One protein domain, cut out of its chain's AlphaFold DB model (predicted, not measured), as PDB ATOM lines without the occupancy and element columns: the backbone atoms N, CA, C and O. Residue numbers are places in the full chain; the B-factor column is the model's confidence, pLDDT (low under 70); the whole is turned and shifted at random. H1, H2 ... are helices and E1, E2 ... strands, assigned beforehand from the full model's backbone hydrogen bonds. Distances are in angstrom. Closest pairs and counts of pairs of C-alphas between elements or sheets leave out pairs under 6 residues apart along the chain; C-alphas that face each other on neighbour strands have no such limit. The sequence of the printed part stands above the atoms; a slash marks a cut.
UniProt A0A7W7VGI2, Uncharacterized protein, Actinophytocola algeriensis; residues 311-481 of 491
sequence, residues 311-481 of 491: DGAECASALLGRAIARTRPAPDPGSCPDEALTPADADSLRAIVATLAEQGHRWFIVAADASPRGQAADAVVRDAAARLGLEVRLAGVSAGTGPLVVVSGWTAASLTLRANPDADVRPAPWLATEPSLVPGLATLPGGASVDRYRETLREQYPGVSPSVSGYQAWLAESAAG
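Overview. This is residues 311 to 481 of the 491 residues of an uncharacterized protein of Actinophytocola algeriensis (UniProt A0A7W7VGI2). Two lobes stand end to end along the longest axis: in one, a small twisted sheet of four parallel strands has the helices H2 and H3 over one face and H4 over the other; in the other, H1 and H6 run side by side with H5 set across them. Two long stretches without a named element, residues 326 to 342 and 428 to 447, run between the lobes. The printed part has 171 residues with six named helices and four named strands, in the order H1, H2, E1, H3, E2, E3, H4, E4, H5, H6, and its class is mixed, helices and strands. The sheet has the order E2, E1, E3, E4. The whole is compact, with a radius of gyration of the C-alphas of 16.7 A, yet elongated in outline, spanning 50 by 29 by 29 A.

Along the chain. H1, residues 312 to 325, begins with C-alpha 312 at (112.699, 24.412, 53.644) and is 20.1 A long from first to last C-alpha. H2, residues 343 to 358, is 22.6 A long. E1, residues 363 to 367, is the longest strand, 13.6 A, and begins with C-alpha 363 at (115.831, -3.868, 69.291). H3, residues 372 to 388, is the longest helix, 24.8 A. E2, residues 391 to 394, and E3, residues 403 to 406, follow. H4, residues 410 to 419, is 14.2 A long. E4 is residues 424 to 427. H5, residues 448 to 460, is 18.5 A long, and H6, residues 468 to 480, is 18.2 A long, ending with C-alpha 480 at (89.320, 27.247, 61.119).

Arrangement. E2 and E4 are the edge strands of the sheet, and from edge to edge the strands' lines turn by 84 degrees. E2 and E1 are parallel at 35 degrees, with N 393 and O 364 2.9 A apart. E1 and E3 are parallel at 27 degrees, with N 405 and O 365 2.8 A apart. E3 and E4 are parallel at 23 degrees, with N 426 and O 404 2.8 A apart. These N and O pairs are within hydrogen-bond range. E1, H3, E2 and E3, H4, E4 are strand-helix-strand units, two parallel neighbour strands with a helix between, each with a right-handed crossover. H3 is on the sheet at a height of 9.5 A, over E1 and only just over E2, with 3 of its C-alphas falling on E2. H2 is on the same face at a height of 10.6 A and touches H3, the closest C-alphas being those of Arg 350 and Ala 384, 5.8 A. Their steep tilt of 37 degrees, the same way, is only just steep. H4 is on the opposite face, over E3, at a height of 9.0 A. H1 and H4 are close but not clearly touching, the closest C-alphas being those of Glu 314 and Trp 410, 7.3 A. H1 touches H6 at a shallow tilt of 32 degrees, the same way, closest at the C-alphas of Ala 318 and Gly 470, 4.0 A. With residues 456 to 460 alone, H5 touches H1, about perpendicular at 82 degrees, closest at the C-alphas of Ile 324 and Leu 457, 6.8 A. H5 and H6 only just touch, with 3 pairs of C-alphas within 8 A, closest at those of Tyr 453 and Tyr 471, 6.5 A. In the six helices every O i to N i+4 pair is within hydrogen-bond range.

Size, cuts and confidence. The two C-alphas farthest apart are those of Arg 328 and Gly 400, 51.5 A. The printed part has no cut. The links H1 to H2 and E4 to H5 are long, with 17 and 20 residues. Mean pLDDT of the printed part is 88.9; residues 327 to 329, 395 to 400, 435 to 442 and 480 to 481 are under 70.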
ATOM      1  N   ASP A 311     115.289  21.400  55.117       92.56
ATOM      2  CA  ASP A 311     113.884  21.000  54.981       92.56
ATOM      3  C   ASP A 311     112.948  22.167  54.630       92.56
ATOM      4  O   ASP A 311     111.729  22.071  54.761       92.56
ATOM      5  N   GLY A 312     113.492  23.261  54.081       94.25
ATOM      6  CA  GLY A 312     112.699  24.412  53.644       94.25
ATOM      7  C   GLY A 312     111.582  24.062  52.650       94.25
ATOM      8  O   GLY A 312     110.553  24.735  52.624       94.25
ATOM      9  N   ALA A 313     111.731  22.982  51.870       94.50
ATOM     10  CA  ALA A 313     110.689  22.501  50.960       94.50
ATOM     11  C   ALA A 313     109.475  21.897  51.696       94.50
ATOM     12  O   ALA A 313     108.342  22.002  51.215       94.50
ATOM     13  N   GLU A 314     109.677  21.323  52.884       94.06
ATOM     14  CA  GLU A 314     108.582  20.896  53.756       94.06
ATOM     15  C   GLU A 314     107.816  22.114  54.288       94.06
ATOM     16  O   GLU A 314     106.584  22.146  54.234       94.06
ATOM     17  N   CYS A 315     108.538  23.153  54.724       95.25
ATOM     18  CA  CYS A 315     107.927  24.405  55.173       95.25
ATOM     19  C   CYS A 315     107.158  25.109  54.040       95.25
ATOM     20  O   CYS A 315     106.024  25.547  54.234       95.25
ATOM     21  N   ALA A 316     107.716  25.123  52.824       95.38
ATOM     22  CA  ALA A 316     107.027  25.615  51.634       95.38
ATOM     23  C   ALA A 316     105.754  24.823  51.320       95.38
ATOM     24  O   ALA A 316     104.722  25.424  51.027       95.38
ATOM     25  N   SER A 317     105.795  23.495  51.450       95.00
ATOM     26  CA  SER A 317     104.617  22.646  51.250       95.00
ATOM     27  C   SER A 317     103.520  22.923  52.283       95.00
ATOM     28  O   SER A 317     102.347  23.012  51.925       95.00
ATOM     29  N   ALA A 318     103.889  23.098  53.556       95.19
ATOM     30  CA  ALA A 318     102.948  23.456  54.614       95.19
ATOM     31  C   ALA A 318     102.303  24.826  54.357       95.19
ATOM     32  O   ALA A 318     101.080  24.954  54.431       95.19
ATOM     33  N   LEU A 319     103.096  25.839  53.992       95.12
ATOM     34  CA  LEU A 319     102.572  27.167  53.671       95.12
ATOM     35  C   LEU A 319     101.646  27.143  52.448       95.12
ATOM     36  O   LEU A 319     100.602  27.793  52.458       95.12
ATOM     37  N   LEU A 320     101.985  26.353  51.428       94.75
ATOM     38  CA  LEU A 320     101.132  26.147  50.262       94.75
ATOM     39  C   LEU A 320      99.787  25.523  50.646       94.75
ATOM     40  O   LEU A 320      98.745  26.015  50.223       94.75
ATOM     41  N   GLY A 321      99.796  24.514  51.522       94.94
ATOM     42  CA  GLY A 321      98.580  23.926  52.085       94.94
ATOM     43  C   GLY A 321      97.673  24.959  52.764       94.94
ATOM     44  O   GLY A 321      96.468  24.983  52.514       94.94
ATOM     45  N   ARG A 322      98.249  25.873  53.559       94.12
ATOM     46  CA  ARG A 322      97.491  26.983  54.169       94.12
ATOM     47  C   ARG A 322      96.942  27.954  53.130       94.12
ATOM     48  O   ARG A 322      95.805  28.406  53.250       94.12
ATOM     49  N   ALA A 323      97.755  28.284  52.127       92.75
ATOM     50  CA  ALA A 323      97.392  29.231  51.082       92.75
ATOM     51  C   ALA A 323      96.192  28.738  50.271       92.75
ATOM     52  O   ALA A 323      95.260  29.504  50.059       92.75
ATOM     53  N   ILE A 324      96.170  27.458  49.883       93.62
ATOM     54  CA  ILE A 324      95.066  26.908  49.083       93.62
ATOM     55  C   ILE A 324      93.803  26.613  49.903       93.62
ATOM     56  O   ILE A 324      92.728  26.463  49.328       93.62
ATOM     57  N   ALA A 325      93.908  26.539  51.235       91.31
ATOM     58  CA  ALA A 325      92.752  26.422  52.127       91.31
ATOM     59  C   ALA A 325      91.991  27.747  52.295       91.31
ATOM     60  O   ALA A 325      90.788  27.739  52.550       91.31
ATOM     61  N   ARG A 326      92.677  28.894  52.180       81.75
ATOM     62  CA  ARG A 326      92.095  30.223  52.416       81.75
ATOM     63  C   ARG A 326      91.801  30.948  51.108       81.75
ATOM     64  O   ARG A 326      92.647  31.056  50.232       81.75
ATOM     65  N   THR A 327      90.634  31.578  51.018       69.19
ATOM     66  CA  THR A 327      90.286  32.449  49.884       69.19
ATOM     67  C   THR A 327      90.859  33.870  49.993       69.19
ATOM     68  O   THR A 327      90.869  34.555  48.973       69.19
ATOM     69  N   ARG A 328      91.326  34.311  51.184       65.69
ATOM     70  CA  ARG A 328      92.152  35.512  51.530       65.69
ATOM     71  C   ARG A 328      92.003  35.842  53.033       65.69
ATOM     72  O   ARG A 328      90.980  35.464  53.601       65.69
ATOM     73  N   PRO A 329      92.918  36.606  53.682       69.00
ATOM     74  CA  PRO A 329      94.187  37.187  53.201       69.00
ATOM     75  C   PRO A 329      95.384  36.215  53.282       69.00
ATOM     76  O   PRO A 329      95.207  35.060  53.668       69.00
ATOM     77  N   ALA A 330      96.578  36.690  52.888       71.25
ATOM     78  CA  ALA A 330      97.837  35.936  52.886       71.25
ATOM     79  C   ALA A 330      98.044  35.169  54.206       71.25
ATOM     80  O   ALA A 330      97.906  35.780  55.273       71.25
ATOM     81  N   PRO A 331      98.351  33.861  54.166       74.00
ATOM     82  CA  PRO A 331      98.596  33.107  55.384       74.00
ATOM     83  C   PRO A 331      99.814  33.676  56.116       74.00
ATOM     84  O   PRO A 331     100.822  34.050  55.509       74.00
ATOM     85  N   ASP A 332      99.720  33.742  57.442       80.19
ATOM     86  CA  ASP A 332     100.916  33.858  58.264       80.19
ATOM     87  C   ASP A 332     101.779  32.619  57.972       80.19
ATOM     88  O   ASP A 332     101.252  31.502  58.067       80.19
ATOM     89  N   PRO A 333     103.058  32.775  57.573       79.56
ATOM     90  CA  PRO A 333     103.932  31.629  57.374       79.56
ATOM     91  C   PRO A 333     103.998  30.726  58.615       79.56
ATOM     92  O   PRO A 333     104.187  29.521  58.461       79.56
ATOM     93  N   GLY A 334     103.760  31.278  59.814       83.06
ATOM     94  CA  GLY A 334     103.784  30.530  61.063       83.06
ATOM     95  C   GLY A 334     105.148  29.889  61.328       83.06
ATOM     96  O   GLY A 334     106.161  30.271  60.741       83.06
ATOM     97  N   SER A 335     105.165  28.910  62.231       87.94
ATOM     98  CA  SER A 335     106.328  28.054  62.470       87.94
ATOM     99  C   SER A 335     106.456  26.995  61.378       87.94
ATOM    100  O   SER A 335     105.450  26.398  60.965       87.94
ATOM    101  N   CYS A 336     107.687  26.715  60.956       93.00
ATOM    102  CA  CYS A 336     107.943  25.614  60.037       93.00
ATOM    103  C   CYS A 336     107.695  24.256  60.732       93.00
ATOM    104  O   CYS A 336     107.894  24.136  61.944       93.00
ATOM    105  N   PRO A 337     107.247  23.211  60.003       93.75
ATOM    106  CA  PRO A 337     106.961  21.904  60.602       93.75
ATOM    107  C   PRO A 337     108.146  21.252  61.330       93.75
ATOM    108  O   PRO A 337     107.937  20.437  62.220       93.75
ATOM    109  N   ASP A 338     109.384  21.590  60.973       93.19
ATOM    110  CA  ASP A 338     110.610  21.075  61.592       93.19
ATOM    111  C   ASP A 338     110.942  21.720  62.952       93.19
ATOM    112  O   ASP A 338     111.790  21.211  63.690       93.19
ATOM    113  N   GLU A 339     110.244  22.794  63.334       94.06
ATOM    114  CA  GLU A 339     110.489  23.539  64.573       94.06
ATOM    115  C   GLU A 339     109.814  22.923  65.810       94.06
ATOM    116  O   GLU A 339     110.198  23.241  66.937       94.06
ATOM    117  N   ALA A 340     108.830  22.033  65.643       94.81
ATOM    118  CA  ALA A 340     108.149  21.394  66.768       94.81
ATOM    119  C   ALA A 340     107.550  20.026  66.411       94.81
ATOM    120  O   ALA A 340     107.038  19.813  65.315       94.81
ATOM    121  N   LEU A 341     107.553  19.107  67.381       96.38
ATOM    122  CA  LEU A 341     106.802  17.854  67.301       96.38
ATOM    123  C   LEU A 341     105.379  18.069  67.823       96.38
ATOM    124  O   LEU A 341     105.193  18.523  68.955       96.38
ATOM    125  N   THR A 342     104.371  17.713  67.028       94.81
ATOM    126  CA  THR A 342     102.975  17.814  67.469       94.81
ATOM    127  C   THR A 342     102.605  16.663  68.420       94.81
ATOM    128  O   THR A 342     103.206  15.587  68.358       94.81
ATOM    129  N   PRO A 343     101.587  16.825  69.289       95.62
ATOM    130  CA  PRO A 343     101.103  15.725  70.126       95.62
ATOM    131  C   PRO A 343     100.637  14.506  69.314       95.62
ATOM    132  O   PRO A 343     100.957  13.376  69.674       95.62
ATOM    133  N   ALA A 344      99.946  14.735  68.191       92.75
ATOM    134  CA  ALA A 344      99.460  13.667  67.317       92.75
ATOM    135  C   ALA A 344     100.613  12.880  66.669       92.75
ATOM    136  O   ALA A 344     100.560  11.650  66.570       92.75
ATOM    137  N   ASP A 345     101.684  13.573  66.275       95.44
ATOM    138  CA  ASP A 345     102.898  12.924  65.783       95.44
ATOM    139  C   ASP A 345     103.572  12.107  66.891       95.44
ATOM    140  O   ASP A 345     103.937  10.955  66.667       95.44
ATOM    141  N   ALA A 346     103.679  12.650  68.108       98.00
ATOM    142  CA  ALA A 346     104.239  11.926  69.247       98.00
ATOM    143  C   ALA A 346     103.455  10.636  69.563       98.00
ATOM    144  O   ALA A 346     104.065   9.596  69.812       98.00
ATOM    145  N   ASP A 347     102.122  10.670  69.514       97.38
ATOM    146  CA  ASP A 347     101.279   9.481  69.696       97.38
ATOM    147  C   ASP A 347     101.492   8.448  68.584       97.38
ATOM    148  O   ASP A 347     101.628   7.254  68.860       97.38
ATOM    149  N   SER A 348     101.613   8.908  67.338       95.50
ATOM    150  CA  SER A 348     101.905   8.041  66.192       95.50
ATOM    151  C   SER A 348     103.265   7.351  66.329       95.50
ATOM    152  O   SER A 348     103.386   6.156  66.063       95.50
ATOM    153  N   LEU A 349     104.287   8.066  66.808       97.88
ATOM    154  CA  LEU A 349     105.608   7.491  67.077       97.88
ATOM    155  C   LEU A 349     105.559   6.432  68.186       97.88
ATOM    156  O   LEU A 349     106.165   5.369  68.043       97.88
ATOM    157  N   ARG A 350     104.809   6.673  69.270       98.50
ATOM    158  CA  ARG A 350     104.601   5.664  70.326       98.50
ATOM    159  C   ARG A 350     103.911   4.417  69.777       98.50
ATOM    160  O   ARG A 350     104.311   3.312  70.136       98.50
ATOM    161  N   ALA A 351     102.921   4.588  68.902       97.62
ATOM    162  CA  ALA A 351     102.226   3.478  68.257       97.62
ATOM    163  C   ALA A 351     103.166   2.651  67.364       97.62
ATOM    164  O   ALA A 351     103.150   1.428  67.454       97.62
ATOM    165  N   ILE A 352     104.049   3.292  66.587       97.31
ATOM    166  CA  ILE A 352     105.076   2.594  65.790       97.31
ATOM    167  C   ILE A 352     105.955   1.711  66.688       97.31
ATOM    168  O   ILE A 352     106.171   0.539  66.382       97.31
ATOM    169  N   VAL A 353     106.438   2.246  67.815       98.31
ATOM    170  CA  VAL A 353     107.264   1.485  68.770       98.31
ATOM    171  C   VAL A 353     106.472   0.330  69.399       98.31
ATOM    172  O   VAL A 353     107.003  -0.773  69.525       98.31
ATOM    173  N   ALA A 354     105.202   0.549  69.753       98.25
ATOM    174  CA  ALA A 354     104.326  -0.499  70.276       98.25
ATOM    175  C   ALA A 354     104.130  -1.639  69.263       98.25
ATOM    176  O   ALA A 354     104.304  -2.803  69.616       98.25
ATOM    177  N   THR A 355     103.886  -1.313  67.992       97.81
ATOM    178  CA  THR A 355     103.782  -2.306  66.915       97.81
ATOM    179  C   THR A 355     105.067  -3.122  66.760       97.81
ATOM    180  O   THR A 355     104.995  -4.333  66.573       97.81
ATOM    181  N   LEU A 356     106.251  -2.508  66.885       97.25
ATOM    182  CA  LEU A 356     107.516  -3.255  66.845       97.25
ATOM    183  C   LEU A 356     107.635  -4.260  68.004       97.25
ATOM    184  O   LEU A 356     108.103  -5.381  67.797       97.25
ATOM    185  N   ALA A 357     107.190  -3.885  69.206       97.88
ATOM    186  CA  ALA A 357     107.158  -4.794  70.351       97.88
ATOM    187  C   ALA A 357     106.172  -5.957  70.131       97.88
ATOM    188  O   ALA A 357     106.521  -7.111  70.374       97.88
ATOM    189  N   GLU A 358     104.970  -5.674  69.621       97.88
ATOM    190  CA  GLU A 358     103.951  -6.686  69.292       97.88
ATOM    191  C   GLU A 358     104.425  -7.664  68.208       97.88
ATOM    192  O   GLU A 358     104.129  -8.856  68.267       97.88
ATOM    193  N   GLN A 359     105.226  -7.181  67.254       97.19
ATOM    194  CA  GLN A 359     105.887  -7.991  66.226       97.19
ATOM    195  C   GLN A 359     107.062  -8.828  66.771       97.19
ATOM    196  O   GLN A 359     107.665  -9.604  66.031       97.19
ATOM    197  N   GLY A 360     107.392  -8.710  68.062       96.69
ATOM    198  CA  GLY A 360     108.426  -9.503  68.727       96.69
ATOM    199  C   GLY A 360     109.855  -9.003  68.503       96.69
ATOM    200  O   GLY A 360     110.809  -9.719  68.830       96.69
ATOM    201  N   HIS A 361     110.038  -7.791  67.967       96.44
ATOM    202  CA  HIS A 361     111.363  -7.182  67.895       96.44
ATOM    203  C   HIS A 361     111.891  -6.911  69.308       96.44
ATOM    204  O   HIS A 361     111.138  -6.580  70.216       96.44
ATOM    205  N   ARG A 362     113.205  -7.064  69.508       96.00
ATOM    206  CA  ARG A 362     113.879  -6.772  70.794       96.00
ATOM    207  C   ARG A 362     114.715  -5.500  70.751       96.00
ATOM    208  O   ARG A 362     115.123  -4.988  71.786       96.00
ATOM    209  N   TRP A 363     115.007  -5.032  69.546       95.25
ATOM    210  CA  TRP A 363     115.831  -3.868  69.291       95.25
ATOM    211  C   TRP A 363     115.455  -3.257  67.945       95.25
ATOM    212  O   TRP A 363     114.916  -3.948  67.077       95.25
ATOM    213  N   PHE A 364     115.756  -1.975  67.774       95.56
ATOM    214  CA  PHE A 364     115.629  -1.266  66.502       95.56
ATOM    215  C   PHE A 364     116.621  -0.099  66.433       95.56
ATOM    216  O   PHE A 364     117.226   0.285  67.439       95.56
ATOM    217  N   ILE A 365     116.824   0.442  65.234       94.69
ATOM    218  CA  ILE A 365     117.680   1.608  64.993       94.69
ATOM    219  C   ILE A 365     116.796   2.845  64.873       94.69
ATOM    220  O   ILE A 365     115.740   2.783  64.247       94.69
ATOM    221  N   VAL A 366     117.238   3.968  65.440       95.19
ATOM    222  CA  VAL A 366     116.585   5.271  65.244       95.19
ATOM    223  C   VAL A 366     117.488   6.189  64.439       95.19
ATOM    224  O   VAL A 366     118.663   6.361  64.770       95.19
ATOM    225  N   ALA A 367     116.922   6.791  63.396       94.38
ATOM    226  CA  ALA A 367     117.533   7.868  62.632       94.38
ATOM    227  C   ALA A 367     116.769   9.172  62.885       94.38
ATOM    228  O   ALA A 367     115.624   9.327  62.461       94.38
ATOM    229  N   ALA A 368     117.423  10.099  63.576       95.38
ATOM    230  CA  ALA A 368     116.945  11.450  63.847       95.38
ATOM    231  C   ALA A 368     117.957  12.469  63.307       95.38
ATOM    232  O   ALA A 368     119.083  12.111  62.955       95.38
ATOM    233  N   ASP A 369     117.569  13.739  63.248       94.62
ATOM    234  CA  ASP A 369     118.466  14.839  62.900       94.62
ATOM    235  C   ASP A 369     118.512  15.900  64.005       94.62
ATOM    236  O   ASP A 369     117.955  15.737  65.090       94.62
ATOM    237  N   ALA A 370     119.233  16.988  63.736       95.25
ATOM    238  CA  ALA A 370     119.402  18.079  64.682       95.25
ATOM    239  C   ALA A 370     118.211  19.052  64.722       95.25
ATOM    240  O   ALA A 370     118.274  20.009  65.495       95.25
ATOM    241  N   SER A 371     117.153  18.844  63.925       94.88
ATOM    242  CA  SER A 371     115.977  19.719  63.967       94.88
ATOM    243  C   SER A 371     115.286  19.623  65.336       94.88
ATOM    244  O   SER A 371     115.305  18.554  65.960       94.88
ATOM    245  N   PRO A 372     114.650  20.701  65.829       96.19
ATOM    246  CA  PRO A 372     113.885  20.647  67.074       96.19
ATOM    247  C   PRO A 372     112.833  19.526  67.089       96.19
ATOM    248  O   PRO A 372     112.725  18.798  68.080       96.19
ATOM    249  N   ARG A 373     112.108  19.322  65.977       96.69
ATOM    250  CA  ARG A 373     111.169  18.198  65.835       96.69
ATOM    251  C   ARG A 373     111.884  16.847  65.908       96.69
ATOM    252  O   ARG A 373     111.408  15.969  66.622       96.69
ATOM    253  N   GLY A 374     113.011  16.682  65.215       96.81
ATOM    254  CA  GLY A 374     113.781  15.434  65.191       96.81
ATOM    255  C   GLY A 374     114.312  15.032  66.568       96.81
ATOM    256  O   GLY A 374     114.173  13.877  66.972       96.81
ATOM    257  N   GLN A 375     114.834  15.989  67.339       97.81
ATOM    258  CA  GLN A 375     115.297  15.755  68.712       97.81
ATOM    259  C   GLN A 375     114.145  15.364  69.648       97.81
ATOM    260  O   GLN A 375     114.264  14.415  70.428       97.81
ATOM    261  N   ALA A 376     113.009  16.063  69.556       98.38
ATOM    262  CA  ALA A 376     111.819  15.728  70.333       98.38
ATOM    263  C   ALA A 376     111.272  14.339  69.963       98.38
ATOM    264  O   ALA A 376     110.867  13.574  70.839       98.38
ATOM    265  N   ALA A 377     111.296  13.987  68.677       98.19
ATOM    266  CA  ALA A 377     110.851  12.691  68.186       98.19
ATOM    267  C   ALA A 377     111.761  11.544  68.652       98.19
ATOM    268  O   ALA A 377     111.251  10.527  69.120       98.19
ATOM    269  N   ASP A 378     113.087  11.716  68.602       98.00
ATOM    270  CA  ASP A 378     114.051  10.745  69.143       98.00
ATOM    271  C   ASP A 378     113.803  10.496  70.637       98.00
ATOM    272  O   ASP A 378     113.732   9.346  71.073       98.00
ATOM    273  N   ALA A 379     113.570  11.560  71.413       98.19
ATOM    274  CA  ALA A 379     113.244  11.443  72.831       98.19
ATOM    275  C   ALA A 379     111.958  10.630  73.068       98.19
ATOM    276  O   ALA A 379     111.961   9.716  73.893       98.19
ATOM    277  N   VAL A 380     110.879  10.906  72.319       98.69
ATOM    278  CA  VAL A 380     109.610  10.157  72.411       98.69
ATOM    279  C   VAL A 380     109.802   8.680  72.066       98.69
ATOM    280  O   VAL A 380     109.284   7.811  72.771       98.69
ATOM    281  N   VAL A 381     110.555   8.383  71.005       98.25
ATOM    282  CA  VAL A 381     110.811   7.008  70.559       98.25
ATOM    283  C   VAL A 381     111.648   6.238  71.582       98.25
ATOM    284  O   VAL A 381     111.300   5.105  71.919       98.25
ATOM    285  N   ARG A 382     112.710   6.842  72.131       98.06
ATOM    286  CA  ARG A 382     113.557   6.217  73.166       98.06
ATOM    287  C   ARG A 382     112.801   5.958  74.463       98.06
ATOM    288  O   ARG A 382     112.934   4.886  75.046       98.06
ATOM    289  N   ASP A 383     111.990   6.915  74.895       98.56
ATOM    290  CA  ASP A 383     111.150   6.796  76.086       98.56
ATOM    291  C   ASP A 383     110.075   5.700  75.921       98.56
ATOM    292  O   ASP A 383     109.863   4.876  76.815       98.56
ATOM    293  N   ALA A 384     109.443   5.612  74.745       98.62
ATOM    294  CA  ALA A 384     108.518   4.525  74.424       98.62
ATOM    295  C   ALA A 384     109.210   3.153  74.386       98.62
ATOM    296  O   ALA A 384     108.672   2.182  74.921       98.62
ATOM    297  N   ALA A 385     110.410   3.076  73.809       98.25
ATOM    298  CA  ALA A 385     111.197   1.850  73.749       98.25
ATOM    299  C   ALA A 385     111.579   1.350  75.146       98.25
ATOM    300  O   ALA A 385     111.396   0.171  75.448       98.25
ATOM    301  N   ALA A 386     112.023   2.255  76.025       98.31
ATOM    302  CA  ALA A 386     112.385   1.933  77.401       98.31
ATOM    303  C   ALA A 386     111.205   1.334  78.187       98.31
ATOM    304  O   ALA A 386     111.382   0.342  78.894       98.31
ATOM    305  N   ARG A 387     109.988   1.874  78.019       98.44
ATOM    306  CA  ARG A 387     108.769   1.325  78.647       98.44
ATOM    307  C   ARG A 387     108.421  -0.089  78.189       98.44
ATOM    308  O   ARG A 387     107.857  -0.851  78.967       98.44
ATOM    309  N   LEU A 388     108.727  -0.415  76.938       98.38
ATOM    310  CA  LEU A 388     108.404  -1.700  76.315       98.38
ATOM    311  C   LEU A 388     109.572  -2.697  76.354       98.38
ATOM    312  O   LEU A 388     109.443  -3.808  75.847       98.38
ATOM    313  N   GLY A 389     110.706  -2.322  76.956       97.94
ATOM    314  CA  GLY A 389     111.892  -3.174  77.045       97.94
ATOM    315  C   GLY A 389     112.615  -3.391  75.710       97.94
ATOM    316  O   GLY A 389     113.273  -4.416  75.543       97.94
ATOM    317  N   LEU A 390     112.496  -2.454  74.762       97.88
ATOM    318  CA  LEU A 390     113.198  -2.486  73.475       97.88
ATOM    319  C   LEU A 390     114.550  -1.757  73.560       97.88
ATOM    320  O   LEU A 390     114.638  -0.647  74.083       97.88
ATOM    321  N   GLU A 391     115.602  -2.345  72.990       95.94
ATOM    322  CA  GLU A 391     116.925  -1.714  72.874       95.94
ATOM    323  C   GLU A 391     116.980  -0.768  71.656       95.94
ATOM    324  O   GLU A 391     116.763  -1.191  70.519       95.94
ATOM    325  N   VAL A 392     117.317   0.510  71.866       95.19
ATOM    326  CA  VAL A 392     117.522   1.475  70.769       95.19
ATOM    327  C   VAL A 392     119.001   1.567  70.410       95.19
ATOM    328  O   VAL A 392     119.819   1.997  71.226       95.19
ATOM    329  N   ARG A 393     119.342   1.227  69.165       90.38
ATOM    330  CA  ARG A 393     120.710   1.310  68.628       90.38
ATOM    331  C   ARG A 393     120.906   2.566  67.781       90.38
ATOM    332  O   ARG A 393     119.974   3.064  67.154       90.38
ATOM    333  N   LEU A 394     122.135   3.080  67.764       75.75
ATOM    334  CA  LEU A 394     122.513   4.231  66.941       75.75
ATOM    335  C   LEU A 394     122.780   3.804  65.492       75.75
ATOM    336  O   LEU A 394     123.430   2.784  65.248       75.75
ATOM    337  N   ALA A 395     122.316   4.617  64.541       64.31
ATOM    338  CA  ALA A 395     122.655   4.481  63.130       64.31
ATOM    339  C   ALA A 395     124.172   4.688  62.946       64.31
ATOM    340  O   ALA A 395     124.699   5.751  63.261       64.31
ATOM    341  N   GLY A 396     124.891   3.653  62.500       57.56
ATOM    342  CA  GLY A 396     126.355   3.677  62.343       57.56
ATOM    343  C   GLY A 396     127.049   2.381  62.766       57.56
ATOM    344  O   GLY A 396     128.135   2.076  62.282       57.56
ATOM    345  N   VAL A 397     126.398   1.567  63.599       54.25
ATOM    346  CA  VAL A 397     126.713   0.136  63.699       54.25
ATOM    347  C   VAL A 397     126.087  -0.501  62.466       54.25
ATOM    348  O   VAL A 397     124.891  -0.283  62.277       54.25
ATOM    349  N   SER A 398     126.869  -1.193  61.616       53.31
ATOM    350  CA  SER A 398     126.398  -1.837  60.376       53.31
ATOM    351  C   SER A 398     124.973  -2.314  60.572       53.31
ATOM    352  O   SER A 398     124.759  -3.157  61.447       53.31
ATOM    353  N   ALA A 399     124.025  -1.685  59.866       52.88
ATOM    354  CA  ALA A 399     122.610  -1.934  60.057       52.88
ATOM    355  C   ALA A 399     122.406  -3.437  59.896       52.88
ATOM    356  O   ALA A 399     122.465  -3.981  58.795       52.88
ATOM    357  N   GLY A 400     122.284  -4.139  61.021       59.22
ATOM    358  CA  GLY A 400     121.824  -5.510  60.989       59.22
ATOM    359  C   GLY A 400     120.438  -5.515  60.350       59.22
ATOM    360  O   GLY A 400     119.817  -4.472  60.165       59.22
ATOM    361  N   THR A 401     119.909  -6.696  60.083       70.38
ATOM    362  CA  THR A 401     118.556  -6.927  59.549       70.38
ATOM    363  C   THR A 401     117.402  -6.467  60.469       70.38
ATOM    364  O   THR A 401     116.301  -7.000  60.388       70.38
ATOM    365  N   GLY A 402     117.629  -5.527  61.392       85.31
ATOM    366  CA  GLY A 402     116.618  -5.013  62.312       85.31
ATOM    367  C   GLY A 402     115.838  -3.815  61.755       85.31
ATOM    368  O   GLY A 402     116.297  -3.172  60.809       85.31
ATOM    369  N   PRO A 403     114.681  -3.484  62.358       94.12
ATOM    370  CA  PRO A 403     113.861  -2.352  61.936       94.12
ATOM    371  C   PRO A 403     114.584  -1.011  62.080       94.12
ATOM    372  O   PRO A 403     115.309  -0.781  63.055       94.12
ATOM    373  N   LEU A 404     114.332  -0.107  61.134       93.62
ATOM    374  CA  LEU A 404     114.854   1.256  61.108       93.62
ATOM    375  C   LEU A 404     113.707   2.260  61.248       93.62
ATOM    376  O   LEU A 404     112.916   2.450  60.329       93.62
ATOM    377  N   VAL A 405     113.641   2.938  62.390       95.31
ATOM    378  CA  VAL A 405     112.663   3.994  62.668       95.31
ATOM    379  C   VAL A 405     113.264   5.345  62.275       95.31
ATOM    380  O   VAL A 405     114.271   5.769  62.844       95.31
ATOM    381  N   VAL A 406     112.666   6.026  61.295       94.38
ATOM    382  CA  VAL A 406     113.181   7.298  60.753       94.38
ATOM    383  C   VAL A 406     112.296   8.450  61.212       94.38
ATOM    384  O   VAL A 406     111.145   8.546  60.794       94.38
ATOM    385  N   VAL A 407     112.843   9.328  62.052       96.44
ATOM    386  CA  VAL A 407     112.154  10.478  62.668       96.44
ATOM    387  C   VAL A 407     112.856  11.813  62.411       96.44
ATOM    388  O   VAL A 407     112.658  12.786  63.134       96.44
ATOM    389  N   SER A 408     113.702  11.874  61.391       94.88
ATOM    390  CA  SER A 408     114.316  13.116  60.924       94.88
ATOM    391  C   SER A 408     113.376  13.918  60.005       94.88
ATOM    392  O   SER A 408     112.292  13.458  59.637       94.88
ATOM    393  N   GLY A 409     113.806  15.105  59.584       93.00
ATOM    394  CA  GLY A 409     113.252  15.839  58.452       93.00
ATOM    395  C   GLY A 409     113.554  15.173  57.105       93.00
ATOM    396  O   GLY A 409     114.244  14.148  57.023       93.00
ATOM    397  N   TRP A 410     112.995  15.736  56.032       91.75
ATOM    398  CA  TRP A 410     112.962  15.132  54.694       91.75
ATOM    399  C   TRP A 410     114.356  14.859  54.119       91.75
ATOM    400  O   TRP A 410     114.611  13.788  53.556       91.75
ATOM    401  N   THR A 411     115.280  15.802  54.288       91.00
ATOM    402  CA  THR A 411     116.635  15.719  53.739       91.00
ATOM    403  C   THR A 411     117.423  14.593  54.397       91.00
ATOM    404  O   THR A 411     117.940  13.705  53.712       91.00
ATOM    405  N   ALA A 412     117.476  14.589  55.730       92.31
ATOM    406  CA  ALA A 412     118.172  13.568  56.504       92.31
ATOM    407  C   ALA A 412     117.514  12.185  56.359       92.31
ATOM    408  O   ALA A 412     118.221  11.178  56.256       92.31
ATOM    409  N   ALA A 413     116.182  12.131  56.246       91.56
ATOM    410  CA  ALA A 413     115.458  10.884  56.020       91.56
ATOM    411  C   ALA A 413     115.860  10.273  54.676       91.56
ATOM    412  O   ALA A 413     116.244   9.111  54.611       91.56
ATOM    413  N   SER A 414     115.868  11.064  53.601       89.69
ATOM    414  CA  SER A 414     116.250  10.565  52.278       89.69
ATOM    415  C   SER A 414     117.693  10.071  52.203       89.69
ATOM    416  O   SER A 414     117.956   9.066  51.540       89.69
ATOM    417  N   LEU A 415     118.631  10.754  52.866       89.50
ATOM    418  CA  LEU A 415     120.019  10.295  52.954       89.50
ATOM    419  C   LEU A 415     120.110   8.968  53.715       89.50
ATOM    420  O   LEU A 415     120.791   8.048  53.265       89.50
ATOM    421  N   THR A 416     119.363   8.846  54.814       89.94
ATOM    422  CA  THR A 416     119.291   7.619  55.612       89.94
ATOM    423  C   THR A 416     118.729   6.455  54.795       89.94
ATOM    424  O   THR A 416     119.321   5.378  54.785       89.94
ATOM    425  N   LEU A 417     117.627   6.659  54.069       87.81
ATOM    426  CA  LEU A 417     116.987   5.618  53.257       87.81
ATOM    427  C   LEU A 417     117.869   5.176  52.087       87.81
ATOM    428  O   LEU A 417     118.003   3.984  51.833       87.81
ATOM    429  N   ARG A 418     118.550   6.116  51.417       87.25
ATOM    430  CA  ARG A 418     119.516   5.785  50.355       87.25
ATOM    431  C   ARG A 418     120.710   4.983  50.864       87.25
ATOM    432  O   ARG A 418     121.221   4.142  50.136       87.25
ATOM    433  N   ALA A 419     121.149   5.245  52.092       88.00
ATOM    434  CA  ALA A 419     122.222   4.486  52.725       88.00
ATOM    435  C   ALA A 419     121.771   3.100  53.224       88.00
ATOM    436  O   ALA A 419     122.624   2.260  53.498       88.00
ATOM    437  N   ASN A 420     120.461   2.853  53.338       87.06
ATOM    438  CA  ASN A 420     119.887   1.623  53.891       87.06
ATOM    439  C   ASN A 420     118.730   1.095  53.012       87.06
ATOM    440  O   ASN A 420     117.600   0.992  53.496       87.06
ATOM    441  N   PRO A 421     118.980   0.764  51.730       86.00
ATOM    442  CA  PRO A 421     117.922   0.418  50.774       86.00
ATOM    443  C   PRO A 421     117.144  -0.858  51.139       86.00
ATOM    444  O   PRO A 421     115.987  -0.985  50.748       86.00
ATOM    445  N   ASP A 422     117.758  -1.767  51.902       85.88
ATOM    446  CA  ASP A 422     117.183  -3.066  52.281       85.88
ATOM    447  C   ASP A 422     116.630  -3.099  53.721       85.88
ATOM    448  O   ASP A 422     116.263  -4.162  54.226       85.88
ATOM    449  N   ALA A 423     116.611  -1.963  54.428       86.50
ATOM    450  CA  ALA A 423     116.127  -1.918  55.807       86.50
ATOM    451  C   ALA A 423     114.597  -2.083  55.892       86.50
ATOM    452  O   ALA A 423     113.857  -1.604  55.034       86.50
ATOM    453  N   ASP A 424     114.106  -2.692  56.978       90.69
ATOM    454  CA  ASP A 424     112.679  -2.642  57.329       90.69
ATOM    455  C   ASP A 424     112.352  -1.262  57.917       90.69
ATOM    456  O   ASP A 424     112.489  -1.016  59.119       90.69
ATOM    457  N   VAL A 425     112.004  -0.326  57.037       90.81
ATOM    458  CA  VAL A 425     111.804   1.084  57.383       90.81
ATOM    459  C   VAL A 425     110.431   1.303  58.026       90.81
ATOM    460  O   VAL A 425     109.388   0.879  57.526       90.81
ATOM    461  N   ARG A 426     110.429   2.053  59.129       93.88
ATOM    462  CA  ARG A 426     109.250   2.616  59.793       93.88
ATOM    463  C   ARG A 426     109.383   4.148  59.795       93.88
ATOM    464  O   ARG A 426     109.985   4.703  60.716       93.88
ATOM    465  N   PRO A 427     108.910   4.841  58.745       92.44
ATOM    466  CA  PRO A 427     109.060   6.286  58.647       92.44
ATOM    467  C   PRO A 427     108.058   7.002  59.558       92.44
ATOM    468  O   PRO A 427     106.943   6.525  59.778       92.44
ATOM    469  N   ALA A 428     108.442   8.170  60.059       94.50
ATOM    470  CA  ALA A 428     107.535   9.058  60.767       94.50
ATOM    471  C   ALA A 428     106.381   9.550  59.865       94.50
ATOM    472  O   ALA A 428     106.560   9.660  58.648       94.50
ATOM    473  N   PRO A 429     105.212   9.906  60.433       90.56
ATOM    474  CA  PRO A 429     104.027  10.264  59.644       90.56
ATOM    475  C   PRO A 429     104.226  11.438  58.675       90.56
ATOM    476  O   PRO A 429     103.708  11.412  57.561       90.56
ATOM    477  N   TRP A 430     105.005  12.454  59.060       92.25
ATOM    478  CA  TRP A 430     105.269  13.644  58.235       92.25
ATOM    479  C   TRP A 430     106.192  13.379  57.036       92.25
ATOM    480  O   TRP A 430     106.335  14.230  56.158       92.25
ATOM    481  N   LEU A 431     106.824  12.205  56.982       91.56
ATOM    482  CA  LEU A 431     107.650  11.785  55.855       91.56
ATOM    483  C   LEU A 431     106.819  11.210  54.700       91.56
ATOM    484  O   LEU A 431     107.389  10.828  53.680       91.56
ATOM    485  N   ALA A 432     105.489  11.134  54.840       87.12
ATOM    486  CA  ALA A 432     104.644  10.683  53.747       87.12
ATOM    487  C   ALA A 432     104.469  11.776  52.677       87.12
ATOM    488  O   ALA A 432     103.963  12.876  52.931       87.12
ATOM    489  N   THR A 433     104.853  11.447  51.449       82.69
ATOM    490  CA  THR A 433     104.703  12.299  50.261       82.69
ATOM    491  C   THR A 433     104.042  11.492  49.149       82.69
ATOM    492  O   THR A 433     103.986  10.261  49.219       82.69
ATOM    493  N   GLU A 434     103.495  12.134  48.116       74.75
ATOM    494  CA  GLU A 434     103.047  11.351  46.960       74.75
ATOM    495  C   GLU A 434     104.215  10.647  46.247       74.75
ATOM    496  O   GLU A 434     105.348  11.143  46.247       74.75
ATOM    497  N   PRO A 435     103.961   9.445  45.693       53.59
ATOM    498  CA  PRO A 435     105.007   8.520  45.293       53.59
ATOM    499  C   PRO A 435     105.729   9.015  44.039       53.59
ATOM    500  O   PRO A 435     105.114   9.226  42.998       53.59
ATOM    501  N   SER A 436     107.044   9.195  44.159       49.72
ATOM    502  CA  SER A 436     108.053   9.205  43.075       49.72
ATOM    503  C   SER A 436     109.398   9.760  43.555       49.72
ATOM    504  O   SER A 436     110.418   9.532  42.912       49.72
ATOM    505  N   LEU A 437     109.429  10.469  44.687       59.44
ATOM    506  CA  LEU A 437     110.579  11.315  45.018       59.44
ATOM    507  C   LEU A 437     111.681  10.613  45.820       59.44
ATOM    508  O   LEU A 437     112.849  10.970  45.674       59.44
ATOM    509  N   VAL A 438     111.350   9.601  46.632       61.56
ATOM    510  CA  VAL A 438     112.340   8.766  47.337       61.56
ATOM    511  C   VAL A 438     111.769   7.353  47.558       61.56
ATOM    512  O   VAL A 438     110.731   7.221  48.211       61.56
ATOM    513  N   PRO A 439     112.419   6.285  47.056       63.19
ATOM    514  CA  PRO A 439     112.066   4.909  47.407       63.19
ATOM    515  C   PRO A 439     112.090   4.695  48.929       63.19
ATOM    516  O   PRO A 439     113.036   5.113  49.595       63.19
ATOM    517  N   GLY A 440     111.055   4.055  49.477       61.00
ATOM    518  CA  GLY A 440     110.955   3.746  50.912       61.00
ATOM    519  C   GLY A 440     110.266   4.806  51.782       61.00
ATOM    520  O   GLY A 440     110.066   4.559  52.969       61.00
ATOM    521  N   LEU A 441     109.864   5.957  51.225       67.56
ATOM    522  CA  LEU A 441     108.966   6.881  51.929       67.56
ATOM    523  C   LEU A 441     107.517   6.379  51.908       67.56
ATOM    524  O   LEU A 441     107.073   5.749  50.947       67.56
ATOM    525  N   ALA A 442     106.783   6.679  52.982       69.12
ATOM    526  CA  ALA A 442     105.360   6.384  53.061       69.12
ATOM    527  C   ALA A 442     104.585   7.184  52.004       69.12
ATOM    528  O   ALA A 442     104.940   8.312  51.665       69.12
ATOM    529  N   THR A 443     103.503   6.609  51.491       76.69
ATOM    530  CA  THR A 443     102.580   7.331  50.619       76.69
ATOM    531  C   THR A 443     101.546   8.078  51.448       76.69
ATOM    532  O   THR A 443     101.098   7.608  52.495       76.69
ATOM    533  N   LEU A 444     101.141   9.251  50.961       80.31
ATOM    534  CA  LEU A 444      99.975   9.952  51.493       80.31
ATOM    535  C   LEU A 444      98.753   9.014  51.512       80.31
ATOM    536  O   LEU A 444      98.428   8.444  50.460       80.31
ATOM    537  N   PRO A 445      98.049   8.874  52.653       79.19
ATOM    538  CA  PRO A 445      96.890   7.997  52.739       79.19
ATOM    539  C   PRO A 445      95.797   8.428  51.753       79.19
ATOM    540  O   PRO A 445      95.681   9.597  51.388       79.19
ATOM    541  N   GLY A 446      94.992   7.472  51.290       85.38
ATOM    542  CA  GLY A 446      93.795   7.770  50.501       85.38
ATOM    543  C   GLY A 446      92.653   8.316  51.363       85.38
ATOM    544  O   GLY A 446      92.687   8.228  52.591       85.38
ATOM    545  N   GLY A 447      91.614   8.840  50.717       91.06
ATOM    546  CA  GLY A 447      90.367   9.233  51.371       91.06
ATOM    547  C   GLY A 447      89.834  10.565  50.860       91.06
ATOM    548  O   GLY A 447      90.597  11.432  50.448       91.06
ATOM    549  N   ALA A 448      88.517  10.761  50.967       92.06
ATOM    550  CA  ALA A 448      87.819  11.890  50.345       92.06
ATOM    551  C   ALA A 448      88.394  13.276  50.703       92.06
ATOM    552  O   ALA A 448      88.384  14.185  49.878       92.06
ATOM    553  N   SER A 449      88.903  13.448  51.928       91.94
ATOM    554  CA  SER A 449      89.546  14.697  52.360       91.94
ATOM    555  C   SER A 449      90.912  14.917  51.698       91.94
ATOM    556  O   SER A 449      91.204  16.019  51.238       91.94
ATOM    557  N   VAL A 450      91.733  13.865  51.591       91.94
ATOM    558  CA  VAL A 450      93.033  13.933  50.905       91.94
ATOM    559  C   VAL A 450      92.831  14.127  49.404       91.94
ATOM    560  O   VAL A 450      93.547  14.908  48.788       91.94
ATOM    561  N   ASP A 451      91.825  13.478  48.818       92.44
ATOM    562  CA  ASP A 451      91.509  13.620  47.396       92.44
ATOM    563  C   ASP A 451      91.042  15.043  47.063       92.44
ATOM    564  O   ASP A 451      91.457  15.599  46.048       92.44
ATOM    565  N   ARG A 452      90.281  15.685  47.963       94.06
ATOM    566  CA  ARG A 452      89.943  17.110  47.840       94.06
ATOM    567  C   ARG A 452      91.188  17.992  47.897       94.06
ATOM    568  O   ARG A 452      91.346  18.849  47.039       94.06
ATOM    569  N   TYR A 453      92.078  17.761  48.861       94.44
ATOM    570  CA  TYR A 453      93.343  18.493  48.954       94.44
ATOM    571  C   TYR A 453      94.192  18.345  47.682       94.44
ATOM    572  O   TYR A 453      94.670  19.343  47.150       94.44
ATOM    573  N   ARG A 454      94.338  17.120  47.160       94.19
ATOM    574  CA  ARG A 454      95.060  16.835  45.908       94.19
ATOM    575  C   ARG A 454      94.475  17.597  44.728       94.19
ATOM    576  O   ARG A 454      95.232  18.140  43.933       94.19
ATOM    577  N   GLU A 455      93.150  17.615  44.610       94.00
ATOM    578  CA  GLU A 455      92.473  18.318  43.524       94.00
ATOM    579  C   GLU A 455      92.656  19.832  43.634       94.00
ATOM    580  O   GLU A 455      93.089  20.459  42.673       94.00
ATOM    581  N   THR A 456      92.445  20.409  44.821       93.94
ATOM    582  CA  THR A 456      92.661  21.846  45.052       93.94
ATOM    583  C   THR A 456      94.115  22.253  44.808       93.94
ATOM    584  O   THR A 456      94.371  23.308  44.227       93.94
ATOM    585  N   LEU A 457      95.077  21.421  45.221       94.62
ATOM    586  CA  LEU A 457      96.495  21.663  44.966       94.62
ATOM    587  C   LEU A 457      96.797  21.618  43.467       94.62
ATOM    588  O   LEU A 457      97.454  22.522  42.970       94.62
ATOM    589  N   ARG A 458      96.299  20.608  42.746       92.88
ATOM    590  CA  ARG A 458      96.530  20.444  41.305       92.88
ATOM    591  C   ARG A 458      95.887  21.553  40.476       92.88
ATOM    592  O   ARG A 458      96.472  21.980  39.490       92.88
ATOM    593  N   GLU A 459      94.706  22.016  40.869       90.88
ATOM    594  CA  GLU A 459      94.012  23.111  40.188       90.88
ATOM    595  C   GLU A 459      94.804  24.423  40.276       90.88
ATOM    596  O   GLU A 459      94.879  25.167  39.300       90.88
ATOM    597  N   GLN A 460      95.421  24.702  41.428       90.69
ATOM    598  CA  GLN A 460      96.150  25.954  41.652       90.69
ATOM    599  C   GLN A 460      97.653  25.861  41.329       90.69
ATOM    600  O   GLN A 460      98.261  26.862  40.958       90.69
ATOM    601  N   TYR A 461      98.251  24.678  41.479       92.62
ATOM    602  CA  TYR A 461      99.688  24.408  41.359       92.62
ATOM    603  C   TYR A 461      99.917  23.014  40.735       92.62
ATOM    604  O   TYR A 461     100.347  22.089  41.431       92.62
ATOM    605  N   PRO A 462      99.624  22.834  39.432       88.62
ATOM    606  CA  PRO A 462      99.543  21.522  38.780       88.62
ATOM    607  C   PRO A 462     100.824  20.697  38.873       88.62
ATOM    608  O   PRO A 462     100.751  19.472  38.998       88.62
ATOM    609  N   GLY A 463     101.991  21.335  38.866       88.69
ATOM    610  CA  GLY A 463     103.241  20.627  39.033       88.69
ATOM    611  C   GLY A 463     103.698  20.450  40.473       88.69
ATOM    612  O   GLY A 463     104.756  19.869  40.622       88.69
ATOM    613  N   VAL A 464     103.015  20.882  41.539       92.25
ATOM    614  CA  VAL A 464     103.490  20.634  42.921       92.25
ATOM    615  C   VAL A 464     102.992  19.285  43.446       92.25
ATOM    616  O   VAL A 464     101.797  19.005  43.447       92.25
ATOM    617  N   SER A 465     103.907  18.447  43.948       91.69
ATOM    618  CA  SER A 465     103.534  17.171  44.570       91.69
ATOM    619  C   SER A 465     102.928  17.376  45.968       91.69
ATOM    620  O   SER A 465     103.489  18.125  46.771       91.69
ATOM    621  N   PRO A 466     101.821  16.693  46.312       92.88
ATOM    622  CA  PRO A 466     101.234  16.794  47.641       92.88
ATOM    623  C   PRO A 466     102.112  16.103  48.697       92.88
ATOM    624  O   PRO A 466     102.780  15.096  48.444       92.88
ATOM    625  N   SER A 467     102.053  16.625  49.922       92.81
ATOM    626  CA  SER A 467     102.743  16.096  51.102       92.81
ATOM    627  C   SER A 467     101.844  16.103  52.337       92.81
ATOM    628  O   SER A 467     100.842  16.825  52.375       92.81
ATOM    629  N   VAL A 468     102.198  15.313  53.358       92.50
ATOM    630  CA  VAL A 468     101.481  15.307  54.647       92.50
ATOM    631  C   VAL A 468     101.515  16.680  55.307       92.50
ATOM    632  O   VAL A 468     100.468  17.144  55.749       92.50
ATOM    633  N   SER A 469     102.661  17.364  55.311       93.00
ATOM    634  CA  SER A 469     102.787  18.687  55.939       93.00
ATOM    635  C   SER A 469     101.893  19.729  55.250       93.00
ATOM    636  O   SER A 469     101.252  20.534  55.926       93.00
ATOM    637  N   GLY A 470     101.756  19.665  53.918       94.69
ATOM    638  CA  GLY A 470     100.785  20.479  53.178       94.69
ATOM    639  C   GLY A 470      99.330  20.112  53.485       94.69
ATOM    640  O   GLY A 470      98.519  20.994  53.759       94.69
ATOM    641  N   TYR A 471      99.000  18.819  53.530       94.69
ATOM    642  CA  TYR A 471      97.646  18.349  53.847       94.69
ATOM    643  C   TYR A 471      97.202  18.725  55.268       94.69
ATOM    644  O   TYR A 471      96.088  19.209  55.462       94.69
ATOM    645  N   GLN A 472      98.064  18.533  56.268       93.56
ATOM    646  CA  GLN A 472      97.775  18.884  57.660       93.56
ATOM    647  C   GLN A 472      97.555  20.390  57.821       93.56
ATOM    648  O   GLN A 472      96.618  20.809  58.500       93.56
ATOM    649  N   ALA A 473      98.379  21.206  57.160       93.44
ATOM    650  CA  ALA A 473      98.225  22.651  57.177       93.44
ATOM    651  C   ALA A 473      96.930  23.098  56.472       93.44
ATOM    652  O   ALA A 473      96.210  23.952  56.987       93.44
ATOM    653  N   TRP A 474      96.586  22.465  55.348       94.62
ATOM    654  CA  TRP A 474      95.319  22.685  54.653       94.62
ATOM    655  C   TRP A 474      94.106  22.323  55.517       94.62
ATOM    656  O   TRP A 474      93.146  23.091  55.584       94.62
ATOM    657  N   LEU A 475      94.153  21.189  56.224       93.31
ATOM    658  CA  LEU A 475      93.104  20.771  57.157       93.31
ATOM    659  C   LEU A 475      92.922  21.763  58.305       93.31
ATOM    660  O   LEU A 475      91.789  22.127  58.614       93.31
ATOM    661  N   ALA A 476      94.023  22.183  58.934       90.88
ATOM    662  CA  ALA A 476      93.988  23.106  60.065       90.88
ATOM    663  C   ALA A 476      93.311  24.430  59.683       90.88
ATOM    664  O   ALA A 476      92.487  24.945  60.435       90.88
ATOM    665  N   GLU A 477      93.605  24.939  58.488       89.94
ATOM    666  CA  GLU A 477      93.009  26.173  57.979       89.94
ATOM    667  C   GLU A 477      91.567  25.986  57.493       89.94
ATOM    668  O   GLU A 477      90.715  26.835  57.746       89.94
ATOM    669  N   SER A 478      91.259  24.849  56.862       87.06
ATOM    670  CA  SER A 478      89.900  24.532  56.403       87.06
ATOM    671  C   SER A 478      88.925  24.357  57.570       87.06
ATOM    672  O   SER A 478      87.766  24.750  57.475       87.06
ATOM    673  N   ALA A 479      89.389  23.792  58.689       79.75
ATOM    674  CA  ALA A 479      88.602  23.646  59.913       79.75
ATOM    675  C   ALA A 479      88.433  24.970  60.682       79.75
ATOM    676  O   ALA A 479      87.481  25.111  61.448       79.75
ATOM    677  N   ALA A 480      89.345  25.928  60.486       61.94
ATOM    678  CA  ALA A 480      89.320  27.247  61.119       61.94
ATOM    679  C   ALA A 480      88.511  28.298  60.337       61.94
ATOM    680  O   ALA A 480      88.319  29.412  60.833       61.94
ATOM    681  N   GLY A 481      88.034  27.972  59.129       56.44
ATOM    682  CA  GLY A 481      87.101  28.819  58.390       56.44
ATOM    683  C   GLY A 481      85.855  29.130  59.230       56.44
ATOM    684  O   GLY A 481      85.484  28.322  60.089       56.44
TER     685      GLY A 481